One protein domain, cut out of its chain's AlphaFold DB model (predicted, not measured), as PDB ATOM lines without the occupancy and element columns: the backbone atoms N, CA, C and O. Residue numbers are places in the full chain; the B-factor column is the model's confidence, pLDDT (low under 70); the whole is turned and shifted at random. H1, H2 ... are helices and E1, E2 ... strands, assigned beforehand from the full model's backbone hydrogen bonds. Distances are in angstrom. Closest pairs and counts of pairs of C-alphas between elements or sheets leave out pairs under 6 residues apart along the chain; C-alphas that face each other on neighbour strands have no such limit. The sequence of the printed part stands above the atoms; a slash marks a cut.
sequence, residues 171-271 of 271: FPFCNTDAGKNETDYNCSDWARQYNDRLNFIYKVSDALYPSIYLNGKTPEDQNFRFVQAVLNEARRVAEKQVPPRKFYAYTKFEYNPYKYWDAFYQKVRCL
ATOM      1  N   PHE A 171      73.823  74.915  -8.442       96.88
ATOM      2  CA  PHE A 171      74.024  76.322  -8.101       96.88
ATOM      3  C   PHE A 171      74.037  77.240  -9.341       96.88
ATOM      4  O   PHE A 171      74.719  76.936 -10.323       96.88
ATOM      5  N   PRO A 172      73.359  78.407  -9.284       97.06
ATOM      6  CA  PRO A 172      72.591  78.926  -8.147       97.06
ATOM      7  C   PRO A 172      71.275  78.178  -7.898       97.06
ATOM      8  O   PRO A 172      70.733  77.528  -8.787       97.06
ATOM      9  N   PHE A 173      70.784  78.284  -6.663       93.81
ATOM     10  CA  PHE A 173      69.552  77.639  -6.216       93.81
ATOM     11  C   PHE A 173      68.323  78.497  -6.556       93.81
ATOM     12  O   PHE A 173      68.391  79.723  -6.539       93.81
ATOM     13  N   CYS A 174      67.174  77.856  -6.771       94.25
ATOM     14  CA  CYS A 174      65.868  78.512  -6.873       94.25
ATOM     15  C   CYS A 174      64.875  77.874  -5.895       94.25
ATOM     16  O   CYS A 174      65.042  76.716  -5.514       94.25
ATOM     17  N   ASN A 175      63.834  78.600  -5.486       89.81
ATOM     18  CA  ASN A 175      62.811  78.077  -4.579       89.81
ATOM     19  C   ASN A 175      62.072  76.862  -5.171       89.81
ATOM     20  O   ASN A 175      61.845  76.766  -6.373       89.81
ATOM     21  N   THR A 176      61.690  75.919  -4.306       83.75
ATOM     22  CA  THR A 176      61.106  74.622  -4.703       83.75
ATOM     23  C   THR A 176      59.704  74.724  -5.296       83.75
ATOM     24  O   THR A 176      59.184  73.750  -5.840       83.75
ATOM     25  N   ASP A 177      59.068  75.878  -5.156       88.56
ATOM     26  CA  ASP A 177      57.742  76.198  -5.654       88.56
ATOM     27  C   ASP A 177      57.750  77.196  -6.818       88.56
ATOM     28  O   ASP A 177      56.676  77.642  -7.220       88.56
ATOM     29  N   ALA A 178      58.925  77.491  -7.387       89.94
ATOM     30  CA  ALA A 178      59.044  78.358  -8.549       89.94
ATOM     31  C   ALA A 178      58.130  77.894  -9.701       89.94
ATOM     32  O   ALA A 178      58.049  76.705 -10.027       89.94
ATOM     33  N   GLY A 179      57.414  78.851 -10.286       88.69
ATOM     34  CA  GLY A 179      56.462  78.657 -11.377       88.69
ATOM     35  C   GLY A 179      55.049  78.246 -10.949       88.69
ATOM     36  O   GLY A 179      54.162  78.205 -11.808       88.69
ATOM     37  N   LYS A 180      54.794  77.958  -9.658       89.69
ATOM     38  CA  LYS A 180      53.440  77.605  -9.171       89.69
ATOM     39  C   LYS A 180      52.418  78.711  -9.416       89.69
ATOM     40  O   LYS A 180      51.272  78.404  -9.718       89.69
ATOM     41  N   ASN A 181      52.820  79.969  -9.254       89.88
ATOM     42  CA  ASN A 181      51.983  81.111  -9.599       89.88
ATOM     43  C   ASN A 181      52.191  81.457 -11.083       89.88
ATOM     44  O   ASN A 181      53.312  81.390 -11.587       89.88
ATOM     45  N   GLU A 182      51.125  81.821 -11.790       88.69
ATOM     46  CA  GLU A 182      51.165  82.165 -13.217       88.69
ATOM     47  C   GLU A 182      52.080  83.357 -13.525       88.69
ATOM     48  O   GLU A 182      52.616  83.453 -14.625       88.69
ATOM     49  N   THR A 183      52.329  84.232 -12.546       89.00
ATOM     50  CA  THR A 183      53.235  85.381 -12.694       89.00
ATOM     51  C   THR A 183      54.680  85.084 -12.277       89.00
ATOM     52  O   THR A 183      55.523  85.984 -12.287       89.00
ATOM     53  N   ASP A 184      54.985  83.854 -11.863       89.44
ATOM     54  CA  ASP A 184      56.267  83.496 -11.260       89.44
ATOM     55  C   ASP A 184      57.303  83.042 -12.300       89.44
ATOM     56  O   ASP A 184      57.454  81.858 -12.588       89.44
ATOM     57  N   TYR A 185      58.021  84.012 -12.869       93.62
ATOM     58  CA  TYR A 185      59.114  83.797 -13.832       93.62
ATOM     59  C   TYR A 185      60.508  84.055 -13.236       93.62
ATOM     60  O   TYR A 185      61.495  84.130 -13.973       93.62
ATOM     61  N   ASN A 186      60.607  84.247 -11.920       95.56
ATOM     62  CA  ASN A 186      61.846  84.603 -11.230       95.56
ATOM     63  C   ASN A 186      61.928  83.875  -9.893       95.56
ATOM     64  O   ASN A 186      60.929  83.744  -9.204       95.56
ATOM     65  N   CYS A 187      63.127  83.481  -9.464       96.25
ATOM     66  CA  CYS A 187      63.275  82.952  -8.111       96.25
ATOM     67  C   CYS A 187      62.825  83.983  -7.064       96.25
ATOM     68  O   CYS A 187      63.040  85.189  -7.227       96.25
ATOM     69  N   SER A 188      62.242  83.494  -5.971       95.94
ATOM     70  CA  SER A 188      61.747  84.332  -4.879       95.94
ATOM     71  C   SER A 188      62.847  85.216  -4.290       95.94
ATOM     72  O   SER A 188      64.027  84.855  -4.293       95.94
ATOM     73  N   ASP A 189      62.468  86.357  -3.707       95.62
ATOM     74  CA  ASP A 189      63.425  87.275  -3.073       95.62
ATOM     75  C   ASP A 189      64.306  86.583  -2.035       95.62
ATOM     76  O   ASP A 189      65.511  86.829  -1.971       95.62
ATOM     77  N   TRP A 190      63.721  85.660  -1.277       95.06
ATOM     78  CA  TRP A 190      64.447  84.838  -0.323       95.06
ATOM     79  C   TRP A 190      65.520  83.966  -0.998       95.06
ATOM     80  O   TRP A 190      66.658  83.925  -0.527       95.06
ATOM     81  N   ALA A 191      65.203  83.315  -2.125       96.25
ATOM     82  CA  ALA A 191      66.174  82.515  -2.873       96.25
ATOM     83  C   ALA A 191      67.295  83.389  -3.465       96.25
ATOM     84  O   ALA A 191      68.469  83.026  -3.370       96.25
ATOM     85  N   ARG A 192      66.967  84.580  -3.984       97.44
ATOM     86  CA  ARG A 192      67.974  85.533  -4.487       97.44
ATOM     87  C   ARG A 192      68.907  86.028  -3.381       97.44
ATOM     88  O   ARG A 192      70.117  86.083  -3.588       97.44
ATOM     89  N   GLN A 193      68.369  86.359  -2.205       96.94
ATOM     90  CA  GLN A 193      69.163  86.761  -1.035       96.94
ATOM     91  C   GLN A 193      70.059  85.618  -0.546       96.94
ATOM     92  O   GLN A 193      71.207  85.845  -0.161       96.94
ATOM     93  N   TYR A 194      69.558  84.381  -0.588       96.12
ATOM     94  CA  TYR A 194      70.370  83.207  -0.299       96.12
ATOM     95  C   TYR A 194      71.546  83.084  -1.275       96.12
ATOM     96  O   TYR A 194      72.689  82.975  -0.828       96.12
ATOM     97  N   ASN A 195      71.300  83.180  -2.584       98.06
ATOM     98  CA  ASN A 195      72.374  83.153  -3.577       98.06
ATOM     99  C   ASN A 195      73.349  84.327  -3.384       98.06
ATOM    100  O   ASN A 195      74.560  84.136  -3.447       98.06
ATOM    101  N   ASP A 196      72.875  85.523  -3.034       98.12
ATOM    102  CA  ASP A 196      73.762  86.659  -2.748       98.12
ATOM    103  C   ASP A 196      74.713  86.368  -1.563       98.12
ATOM    104  O   ASP A 196      75.899  86.710  -1.618       98.12
ATOM    105  N   ARG A 197      74.258  85.640  -0.532       97.88
ATOM    106  CA  ARG A 197      75.127  85.159   0.565       97.88
ATOM    107  C   ARG A 197      76.116  84.072   0.126       97.88
ATOM    108  O   ARG A 197      77.179  83.944   0.739       97.88
ATOM    109  N   LEU A 198      75.796  83.312  -0.923       97.88
ATOM    110  CA  LEU A 198      76.649  82.281  -1.525       97.88
ATOM    111  C   LEU A 198      77.692  82.818  -2.509       97.88
ATOM    112  O   LEU A 198      78.388  82.032  -3.149       97.88
ATOM    113  N   ASN A 199      77.876  84.138  -2.604       97.75
ATOM    114  CA  ASN A 199      78.836  84.740  -3.534       97.75
ATOM    115  C   ASN A 199      80.261  84.158  -3.437       97.75
ATOM    116  O   ASN A 199      81.011  84.174  -4.406       97.75
ATOM    117  N   PHE A 200      80.640  83.602  -2.285       97.81
ATOM    118  CA  PHE A 200      81.917  82.908  -2.117       97.81
ATOM    119  C   PHE A 200      82.088  81.676  -3.012       97.81
ATOM    120  O   PHE A 200      83.207  81.408  -3.429       97.81
ATOM    121  N   ILE A 201      81.007  80.965  -3.342       97.81
ATOM    122  CA  ILE A 201      81.034  79.811  -4.253       97.81
ATOM    123  C   ILE A 201      81.206  80.294  -5.692       97.81
ATOM    124  O   ILE A 201      82.022  79.765  -6.443       97.81
ATOM    125  N   TYR A 202      80.469  81.337  -6.077       98.19
ATOM    126  CA  TYR A 202      80.489  81.859  -7.447       98.19
ATOM    127  C   TYR A 202      81.807  82.545  -7.796       98.19
ATOM    128  O   TYR A 202      82.272  82.432  -8.929       98.19
ATOM    129  N   LYS A 203      82.436  83.203  -6.816       97.81
ATOM    130  CA  LYS A 203      83.752  83.824  -6.987       97.81
ATOM    131  C   LYS A 203      84.819  82.813  -7.388       97.81
ATOM    132  O   LYS A 203      85.592  83.097  -8.303       97.81
ATOM    133  N   VAL A 204      84.838  81.653  -6.729       97.81
ATOM    134  CA  VAL A 204      85.830  80.603  -7.002       97.81
ATOM    135  C   VAL A 204      85.443  79.693  -8.158       97.81
ATOM    136  O   VAL A 204      86.315  79.041  -8.713       97.81
ATOM    137  N   SER A 205      84.176  79.661  -8.566       98.12
ATOM    138  CA  SER A 205      83.737  78.873  -9.720       98.12
ATOM    139  C   SER A 205      84.126  79.548 -11.040       98.12
ATOM    140  O   SER A 205      84.087  80.773 -11.165       98.12
ATOM    141  N   ASP A 206      84.457  78.748 -12.050       97.94
ATOM    142  CA  ASP A 206      84.697  79.203 -13.425       97.94
ATOM    143  C   ASP A 206      83.408  79.202 -14.261       97.94
ATOM    144  O   ASP A 206      83.281  79.975 -15.216       97.94
ATOM    145  N   ALA A 207      82.427  78.378 -13.878       97.38
ATOM    146  CA  ALA A 207      81.086  78.357 -14.453       97.38
ATOM    147  C   ALA A 207      80.021  77.946 -13.421       97.38
ATOM    148  O   ALA A 207      80.335  77.383 -12.374       97.38
ATOM    149  N   LEU A 208      78.752  78.248 -13.715       98.38
ATOM    150  CA  LEU A 208      77.601  77.881 -12.881       98.38
ATOM    151  C   LEU A 208      76.842  76.695 -13.487       98.38
ATOM    152  O   LEU A 208      76.760  76.575 -14.711       98.38
ATOM    153  N   TYR A 209      76.237  75.862 -12.642       97.25
ATOM    154  CA  TYR A 209      75.595  74.610 -13.049       97.25
ATOM    155  C   TYR A 209      74.189  74.460 -12.441       97.25
ATOM    156  O   TYR A 209      73.955  73.548 -11.644       97.25
ATOM    157  N   PRO A 210      73.235  75.353 -12.772       97.00
ATOM    158  CA  PRO A 210      71.881  75.291 -12.224       97.00
ATOM    159  C   PRO A 210      71.135  74.049 -12.726       97.00
ATOM    160  O   PRO A 210      71.301  73.658 -13.879       97.00
ATOM    161  N   SER A 211      70.272  73.459 -11.899       94.25
ATOM    162  CA  SER A 211      69.431  72.320 -12.297       94.25
ATOM    163  C   SER A 211      68.034  72.781 -12.714       94.25
ATOM    164  O   SER A 211      67.361  73.495 -11.973       94.25
ATOM    165  N   ILE A 212      67.594  72.346 -13.895       93.88
ATOM    166  CA  ILE A 212      66.272  72.614 -14.480       93.88
ATOM    167  C   ILE A 212      65.468  71.317 -14.665       93.88
ATOM    168  O   ILE A 212      64.692  71.172 -15.608       93.88
ATOM    169  N   TYR A 213      65.668  70.339 -13.776       90.50
ATOM    170  CA  TYR A 213      64.975  69.051 -13.837       90.50
ATOM    171  C   TYR A 213      63.465  69.225 -13.691       90.50
ATOM    172  O   TYR A 213      62.975  69.739 -12.689       90.50
ATOM    173  N   LEU A 214      62.726  68.728 -14.679       89.69
ATOM    174  CA  LEU A 214      61.281  68.887 -14.734       89.69
ATOM    175  C   LEU A 214      60.549  67.845 -13.880       89.69
ATOM    176  O   LEU A 214      60.988  66.697 -13.735       89.69
ATOM    177  N   ASN A 215      59.392  68.232 -13.348       85.00
ATOM    178  CA  ASN A 215      58.506  67.353 -12.592       85.00
ATOM    179  C   ASN A 215      57.306  66.950 -13.461       85.00
ATOM    180  O   ASN A 215      56.525  67.789 -13.900       85.00
ATOM    181  N   GLY A 216      57.125  65.652 -13.684       84.31
ATOM    182  CA  GLY A 216      56.088  65.099 -14.561       84.31
ATOM    183  C   GLY A 216      54.688  65.121 -13.952       84.31
ATOM    184  O   GLY A 216      53.720  64.795 -14.630       84.31
ATOM    185  N   LYS A 217      54.562  65.487 -12.670       86.94
ATOM    186  CA  LYS A 217      53.270  65.783 -12.030       86.94
ATOM    187  C   LYS A 217      52.866  67.252 -12.183       86.94
ATOM    188  O   LYS A 217      51.810  67.634 -11.691       86.94
ATOM    189  N   THR A 218      53.732  68.073 -12.768       87.44
ATOM    190  CA  THR A 218      53.558  69.521 -12.880       87.44
ATOM    191  C   THR A 218      53.101  69.879 -14.296       87.44
ATOM    192  O   THR A 218      53.657  69.314 -15.242       87.44
ATOM    193  N   PRO A 219      52.104  70.771 -14.466       90.44
ATOM    194  CA  PRO A 219      51.687  71.265 -15.778       90.44
ATOM    195  C   PRO A 219      52.848  71.844 -16.602       90.44
ATOM    196  O   PRO A 219      53.833  72.339 -16.051       90.44
ATOM    197  N   GLU A 220      52.749  71.766 -17.930       89.81
ATOM    198  CA  GLU A 220      53.818  72.193 -18.847       89.81
ATOM    199  C   GLU A 220      54.133  73.689 -18.733       89.81
ATOM    200  O   GLU A 220      55.298  74.076 -18.692       89.81
ATOM    201  N   ASP A 221      53.107  74.524 -18.596       91.94
ATOM    202  CA  ASP A 221      53.232  75.967 -18.398       91.94
ATOM    203  C   ASP A 221      53.947  76.303 -17.077       91.94
ATOM    204  O   ASP A 221      54.822  77.171 -17.035       91.94
ATOM    205  N   GLN A 222      53.646  75.565 -16.006       93.44
ATOM    206  CA  GLN A 222      54.345  75.693 -14.731       93.44
ATOM    207  C   GLN A 222      55.808  75.241 -14.844       93.44
ATOM    208  O   GLN A 222      56.700  75.909 -14.319       93.44
ATOM    209  N   ASN A 223      56.075  74.136 -15.545       91.69
ATOM    210  CA  ASN A 223      57.437  73.677 -15.823       91.69
ATOM    211  C   ASN A 223      58.221  74.715 -16.646       91.69
ATOM    212  O   ASN A 223      59.382  74.986 -16.342       91.69
ATOM    213  N   PHE A 224      57.588  75.350 -17.636       92.88
ATOM    214  CA  PHE A 224      58.192  76.438 -18.405       92.88
ATOM    215  C   PHE A 224      58.566  77.626 -17.508       92.88
ATOM    216  O   PHE A 224      59.706  78.092 -17.553       92.88
ATOM    217  N   ARG A 225      57.645  78.074 -16.645       95.25
ATOM    218  CA  ARG A 225      57.897  79.145 -15.667       95.25
ATOM    219  C   ARG A 225      59.044  78.811 -14.711       95.25
ATOM    220  O   ARG A 225      59.926  79.643 -14.508       95.25
ATOM    221  N   PHE A 226      59.089  77.578 -14.205       94.94
ATOM    222  CA  PHE A 226      60.189  77.083 -13.373       94.94
ATOM    223  C   PHE A 226      61.548  77.195 -14.082       94.94
ATOM    224  O   PHE A 226      62.499  77.737 -13.516       94.94
ATOM    225  N   VAL A 227      61.641  76.742 -15.339       95.12
ATOM    226  CA  VAL A 227      62.879  76.843 -16.129       95.12
ATOM    227  C   VAL A 227      63.290  78.306 -16.308       95.12
ATOM    228  O   VAL A 227      64.457  78.635 -16.097       95.12
ATOM    229  N   GLN A 228      62.350  79.198 -16.640       96.19
ATOM    230  CA  GLN A 228      62.634  80.634 -16.765       96.19
ATOM    231  C   GLN A 228      63.167  81.222 -15.454       96.19
ATOM    232  O   GLN A 228      64.191  81.905 -15.472       96.19
ATOM    233  N   ALA A 229      62.542  80.898 -14.319       97.06
ATOM    234  CA  ALA A 229      62.965  81.374 -13.004       97.06
ATOM    235  C   ALA A 229      64.413  80.981 -12.683       97.06
ATOM    236  O   ALA A 229      65.225  81.841 -12.327       97.06
ATOM    237  N   VAL A 230      64.762  79.707 -12.886       96.81
ATOM    238  CA  VAL A 230      66.119  79.194 -12.652       96.81
ATOM    239  C   VAL A 230      67.137  79.850 -13.593       96.81
ATOM    240  O   VAL A 230      68.203  80.273 -13.144       96.81
ATOM    241  N   LEU A 231      66.824  79.973 -14.889       96.62
ATOM    242  CA  LEU A 231      67.739  80.570 -15.871       96.62
ATOM    243  C   LEU A 231      67.930  82.079 -15.658       96.62
ATOM    244  O   LEU A 231      69.032  82.591 -15.863       96.62
ATOM    245  N   ASN A 232      66.889  82.791 -15.223       97.44
ATOM    246  CA  ASN A 232      66.978  84.207 -14.876       97.44
ATOM    247  C   ASN A 232      67.873  84.424 -13.653       97.44
ATOM    248  O   ASN A 232      68.714  85.324 -13.667       97.44
ATOM    249  N   GLU A 233      67.770  83.564 -12.641       98.31
ATOM    250  CA  GLU A 233      68.649  83.642 -11.475       98.31
ATOM    251  C   GLU A 233      70.092  83.242 -11.799       98.31
ATOM    252  O   GLU A 233      71.028  83.912 -11.357       98.31
ATOM    253  N   ALA A 234      70.290  82.215 -12.631       98.06
ATOM    254  CA  ALA A 234      71.606  81.847 -13.150       98.06
ATOM    255  C   ALA A 234      72.281  83.014 -13.872       98.06
ATOM    256  O   ALA A 234      73.439  83.326 -13.586       98.06
ATOM    257  N   ARG A 235      71.538  83.707 -14.743       98.19
ATOM    258  CA  ARG A 235      72.015  84.904 -15.440       98.19
ATOM    259  C   ARG A 235      72.345  86.036 -14.467       98.19
ATOM    260  O   ARG A 235      73.456  86.557 -14.516       98.19
ATOM    261  N   ARG A 236      71.438  86.356 -13.536       98.19
ATOM    262  CA  ARG A 236      71.641  87.413 -12.529       98.19
ATOM    263  C   ARG A 236      72.910  87.178 -11.707       98.19
ATOM    264  O   ARG A 236      73.695  88.100 -11.497       98.19
ATOM    265  N   VAL A 237      73.117  85.952 -11.228       98.50
ATOM    266  CA  VAL A 237      74.296  85.588 -10.426       98.50
ATOM    267  C   VAL A 237      75.572  85.618 -11.265       98.50
ATOM    268  O   VAL A 237      76.591  86.120 -10.788       98.50
ATOM    269  N   ALA A 238      75.518  85.111 -12.499       97.81
ATOM    270  CA  ALA A 238      76.637  85.101 -13.436       97.81
ATOM    271  C   ALA A 238      77.134  86.510 -13.785       97.81
ATOM    272  O   ALA A 238      78.340  86.748 -13.754       97.81
ATOM    273  N   GLU A 239      76.220  87.434 -14.083       97.62
ATOM    274  CA  GLU A 239      76.526  88.819 -14.471       97.62
ATOM    275  C   GLU A 239      77.101  89.652 -13.320       97.62
ATOM    276  O   GLU A 239      77.853  90.592 -13.558       97.62
ATOM    277  N   LYS A 240      76.812  89.282 -12.065       97.00
ATOM    278  CA  LYS A 240      77.423  89.901 -10.878       97.00
ATOM    279  C   LYS A 240      78.902  89.541 -10.683       97.00
ATOM    280  O   LYS A 240      79.566  90.172  -9.861       97.00
ATOM    281  N   GLN A 241      79.405  88.510 -11.360       97.44
ATOM    282  CA  GLN A 241      80.803  88.098 -11.239       97.44
ATOM    283  C   GLN A 241      81.697  88.886 -12.199       97.44
ATOM    284  O   GLN A 241      81.248  89.372 -13.234       97.44
ATOM    285  N   VAL A 242      82.985  88.986 -11.865       94.19
ATOM    286  CA  VAL A 242      83.979  89.690 -12.684       94.19
ATOM    287  C   VAL A 242      85.147  88.742 -13.004       94.19
ATOM    288  O   VAL A 242      85.865  88.356 -12.080       94.19
ATOM    289  N   PRO A 243      85.355  88.359 -14.283       94.31
ATOM    290  CA  PRO A 243      84.435  88.572 -15.407       94.31
ATOM    291  C   PRO A 243      83.118  87.787 -15.217       94.31
ATOM    292  O   PRO A 243      83.098  86.826 -14.436       94.31
ATOM    293  N   PRO A 244      82.036  88.144 -15.941       96.62
ATOM    294  CA  PRO A 244      80.789  87.388 -15.901       96.62
ATOM    295  C   PRO A 244      81.018  85.896 -16.161       96.62
ATOM    296  O   PRO A 244      81.771  85.522 -17.067       96.62
ATOM    297  N   ARG A 245      80.380  85.030 -15.366       95.75
ATOM    298  CA  ARG A 245      80.541  83.572 -15.511       95.75
ATOM    299  C   ARG A 245      79.630  83.021 -16.599       95.75
ATOM    300  O   ARG A 245      78.502  83.466 -16.765       95.75
ATOM    301  N   LYS A 246      80.089  81.992 -17.308       95.12
ATOM    302  CA  LYS A 246      79.187  81.169 -18.125       95.12
ATOM    303  C   LYS A 246      78.361  80.268 -17.208       95.12
ATOM    304  O   LYS A 246      78.808  79.926 -16.113       95.12
ATOM    305  N   PHE A 247      77.181  79.860 -17.655       95.00
ATOM    306  CA  PHE A 247      76.379  78.868 -16.950       95.00
ATOM    307  C   PHE A 247      75.874  77.790 -17.906       95.00
ATOM    308  O   PHE A 247      75.555  78.065 -19.064       95.00
ATOM    309  N   TYR A 248      75.825  76.562 -17.398       93.75
ATOM    310  CA  TYR A 248      75.462  75.361 -18.135       93.75
ATOM    311  C   TYR A 248      74.344  74.650 -17.372       93.75
ATOM    312  O   TYR A 248      74.581  74.059 -16.319       93.75
ATOM    313  N   ALA A 249      73.111  74.761 -17.862       93.00
ATOM    314  CA  ALA A 249      71.943  74.270 -17.142       93.00
ATOM    315  C   ALA A 249      71.854  72.743 -17.216       93.00
ATOM    316  O   ALA A 249      71.753  72.182 -18.303       93.00
ATOM    317  N   TYR A 250      71.858  72.078 -16.066       89.75
ATOM    318  CA  TYR A 250      71.639  70.645 -15.954       89.75
ATOM    319  C   TYR A 250      70.173  70.305 -16.208       89.75
ATOM    320  O   TYR A 250      69.284  70.766 -15.494       89.75
ATOM    321  N   THR A 251      69.917  69.447 -17.187       88.25
ATOM    322  CA  THR A 251      68.613  68.837 -17.429       88.25
ATOM    323  C   THR A 251      68.731  67.323 -17.579       88.25
ATOM    324  O   THR A 251      69.819  66.748 -17.565       88.25
ATOM    325  N   LYS A 252      67.587  66.664 -17.697       81.81
ATOM    326  CA  LYS A 252      67.483  65.238 -17.967       81.81
ATOM    327  C   LYS A 252      66.296  64.957 -18.867       81.81
ATOM    328  O   LYS A 252      65.314  65.693 -18.848       81.81
ATOM    329  N   PHE A 253      66.391  63.875 -19.630       78.19
ATOM    330  CA  PHE A 253      65.313  63.436 -20.516       78.19
ATOM    331  C   PHE A 253      64.076  62.961 -19.732       78.19
ATOM    332  O   PHE A 253      62.953  63.052 -20.212       78.19
ATOM    333  N   GLU A 254      64.267  62.482 -18.500       77.38
ATOM    334  CA  GLU A 254      63.204  61.899 -17.684       77.38
ATOM    335  C   GLU A 254      62.624  62.880 -16.664       77.38
ATOM    336  O   GLU A 254      63.343  63.520 -15.895       77.38
ATOM    337  N   TYR A 255      61.302  62.903 -16.542       81.62
ATOM    338  CA  TYR A 255      60.621  63.661 -15.498       81.62
ATOM    339  C   TYR A 255      60.815  63.066 -14.093       81.62
ATOM    340  O   TYR A 255      60.884  61.854 -13.904       81.62
ATOM    341  N   ASN A 256      60.844  63.926 -13.073       79.88
ATOM    342  CA  ASN A 256      60.710  63.530 -11.669       79.88
ATOM    343  C   ASN A 256      59.230  63.410 -11.249       79.88
ATOM    344  O   ASN A 256      58.413  64.201 -11.710       79.88
ATOM    345  N   PRO A 257      58.863  62.514 -10.313       79.81
ATOM    346  CA  PRO A 257      59.624  61.332  -9.914       79.81
ATOM    347  C   PRO A 257      59.658  60.300 -11.052       79.81
ATOM    348  O   PRO A 257      58.710  60.222 -11.833       79.81
ATOM    349  N   TYR A 258      60.711  59.482 -11.098       67.88
ATOM    350  CA  TYR A 258      60.819  58.362 -12.035       67.88
ATOM    351  C   TYR A 258      59.677  57.372 -11.775       67.88
ATOM    352  O   TYR A 258      59.659  56.688 -10.752       67.88
ATOM    353  N   LYS A 259      58.665  57.359 -12.648       61.88
ATOM    354  CA  LYS A 259      57.514  56.448 -12.536       61.88
ATOM    355  C   LYS A 259      57.568  55.298 -13.537       61.88
ATOM    356  O   LYS A 259      57.116  54.210 -13.208       61.88
ATOM    357  N   TYR A 260      58.106  55.547 -14.728       57.84
ATOM    358  CA  TYR A 260      58.150  54.596 -15.835       57.84
ATOM    359  C   TYR A 260      59.470  54.789 -16.579       57.84
ATOM    360  O   TYR A 260      59.754  55.903 -17.016       57.84
ATOM    361  N   TRP A 261      60.257  53.721 -16.698       51.62
ATOM    362  CA  TRP A 261      61.584  53.721 -17.333       51.62
ATOM    363  C   TRP A 261      61.537  54.009 -18.847       51.62
ATOM    364  O   TRP A 261      62.562  54.246 -19.474       51.62
ATOM    365  N   ASP A 262      60.344  53.993 -19.446       53.19
ATOM    366  CA  ASP A 262      60.119  54.016 -20.889       53.19
ATOM    367  C   ASP A 262      59.081  55.048 -21.368       53.19
ATOM    368  O   ASP A 262      58.956  55.279 -22.571       53.19
ATOM    369  N   ALA A 263      58.368  55.734 -20.466       51.88
ATOM    370  CA  ALA A 263      57.286  56.660 -20.844       51.88
ATOM    371  C   ALA A 263      57.740  57.838 -21.728       51.88
ATOM    372  O   ALA A 263      56.924  58.421 -22.445       51.88
ATOM    373  N   PHE A 264      59.029  58.191 -21.691       47.69
ATOM    374  CA  PHE A 264      59.614  59.180 -22.599       47.69
ATOM    375  C   PHE A 264      59.887  58.592 -23.995       47.69
ATOM    376  O   PHE A 264      59.586  59.232 -25.000       47.69
ATOM    377  N   TYR A 265      60.375  57.351 -24.072       52.53
ATOM    378  CA  TYR A 265      60.688  56.667 -25.332       52.53
ATOM    379  C   TYR A 265      59.439  56.241 -26.118       52.53
ATOM    380  O   TYR A 265      59.479  56.159 -27.341       52.53
ATOM    381  N   GLN A 266      58.305  56.034 -25.443       49.84
ATOM    382  CA  GLN A 266      57.048  55.652 -26.099       49.84
ATOM    383  C   GLN A 266      56.325  56.816 -26.809       49.84
ATOM    384  O   GLN A 266      55.387  56.580 -27.570       49.84
ATOM    385  N   LYS A 267      56.732  58.075 -26.584       47.62
ATOM    386  CA  LYS A 267      56.067  59.254 -27.174       47.62
ATOM    387  C   LYS A 267      56.583  59.661 -28.556       47.62
ATOM    388  O   LYS A 267      56.096  60.647 -29.105       47.62
ATOM    389  N   VAL A 268      57.492  58.900 -29.163       42.97
ATOM    390  CA  VAL A 268      57.874  59.113 -30.565       42.97
ATOM    391  C   VAL A 268      56.872  58.386 -31.465       42.97
ATOM    392  O   VAL A 268      57.107  57.268 -31.914       42.97
ATOM    393  N   ARG A 269      55.728  59.019 -31.742       36.81
ATOM    394  CA  ARG A 269      55.040  58.755 -33.011       36.81
ATOM    395  C   ARG A 269      55.705  59.649 -34.044       36.81
ATOM    396  O   ARG A 269      55.454  60.850 -34.056       36.81
ATOM    397  N   CYS A 270      56.576  59.070 -34.864       32.50
ATOM    398  CA  CYS A 270      56.922  59.691 -36.135       32.50
ATOM    399  C   CYS A 270      55.608  59.887 -36.903       32.50
ATOM    400  O   CYS A 270      54.890  58.911 -37.133       32.50
ATOM    401  N   LEU A 271      55.266  61.141 -37.193       32.53
ATOM    402  CA  LEU A 271      54.335  61.471 -38.269       32.53
ATOM    403  C   LEU A 271      55.078  61.356 -39.599       32.53
ATOM    404  O   LEU A 271      56.265  61.757 -39.625       32.53
TER     405      LEU A 271
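What this domain is: This is residues 171 to 271 of the 271 residues of the protein "Hyaluronidase" of Nippostrongylus brasiliensis (UniProt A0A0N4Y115). One long helix, H3, has the strand E1 folding back from its end, while the extended residues 205 to 219 run beside E1 and two short helices, H1 and H2, sit toward the last turns of H3. A tail without a named element, residues 252 to 271, leads away from this body, and residues 266 to 271 stick out freely. The printed part has 101 residues, with three named helices and one strand in the order H1, H2, H3, E1; the class is mostly helix, with under half of the residues in named elements. The whole is only just loose, close to compact, with a radius of gyration of the C-alphas of 15.4 A, and elongated, spanning 48 by 28 by 24 A.

Where its parts are: After residues 171 to 188, H1 covers residues 189 to 197, 12.4 A long, from C-alpha 189 at (63.425, 87.275, -3.073). H2 covers residues 199 to 204. H3, residues 220 to 239, measures 28.5 A. E1, residues 246 to 251, measures 16.3 A and ends at C-alpha 251, (68.613, 68.837, -17.429).

How they stand to each other: H1 and H3 only just touch, with 3 pairs of C-alphas within 8 A, the closest being Arg 192 and Glu 233 at 7.3 A; H3 does so with residues 233 to 237 alone. They run the same way at a shallow tilt of 33 degrees, only just short of steep. H2 and H3 are close but not clearly touching, their closest C-alphas, Tyr 202 and Val 237, 7.8 A apart. H1 and H2 meet only through their link. The closest C-alphas of H3 and E1 are those of Ala 238 and Lys 246, 6.6 A apart. E1 pairs with no named strand, but residues 207 to 208 pair with its residues 246 to 247, parallel. E1 is apart from H1 and H2. Each O i to N i+4 pair is within hydrogen-bond range in H1 and H3; in H2 it is 1 of 2.

The domain as a whole: The C-alphas farthest apart, those of Phe 200 and Leu 271, lie 50.3 A apart. The printed part has no cut; the link from H2 to H3 is long. Residues 258 to 271 have pLDDT under 70.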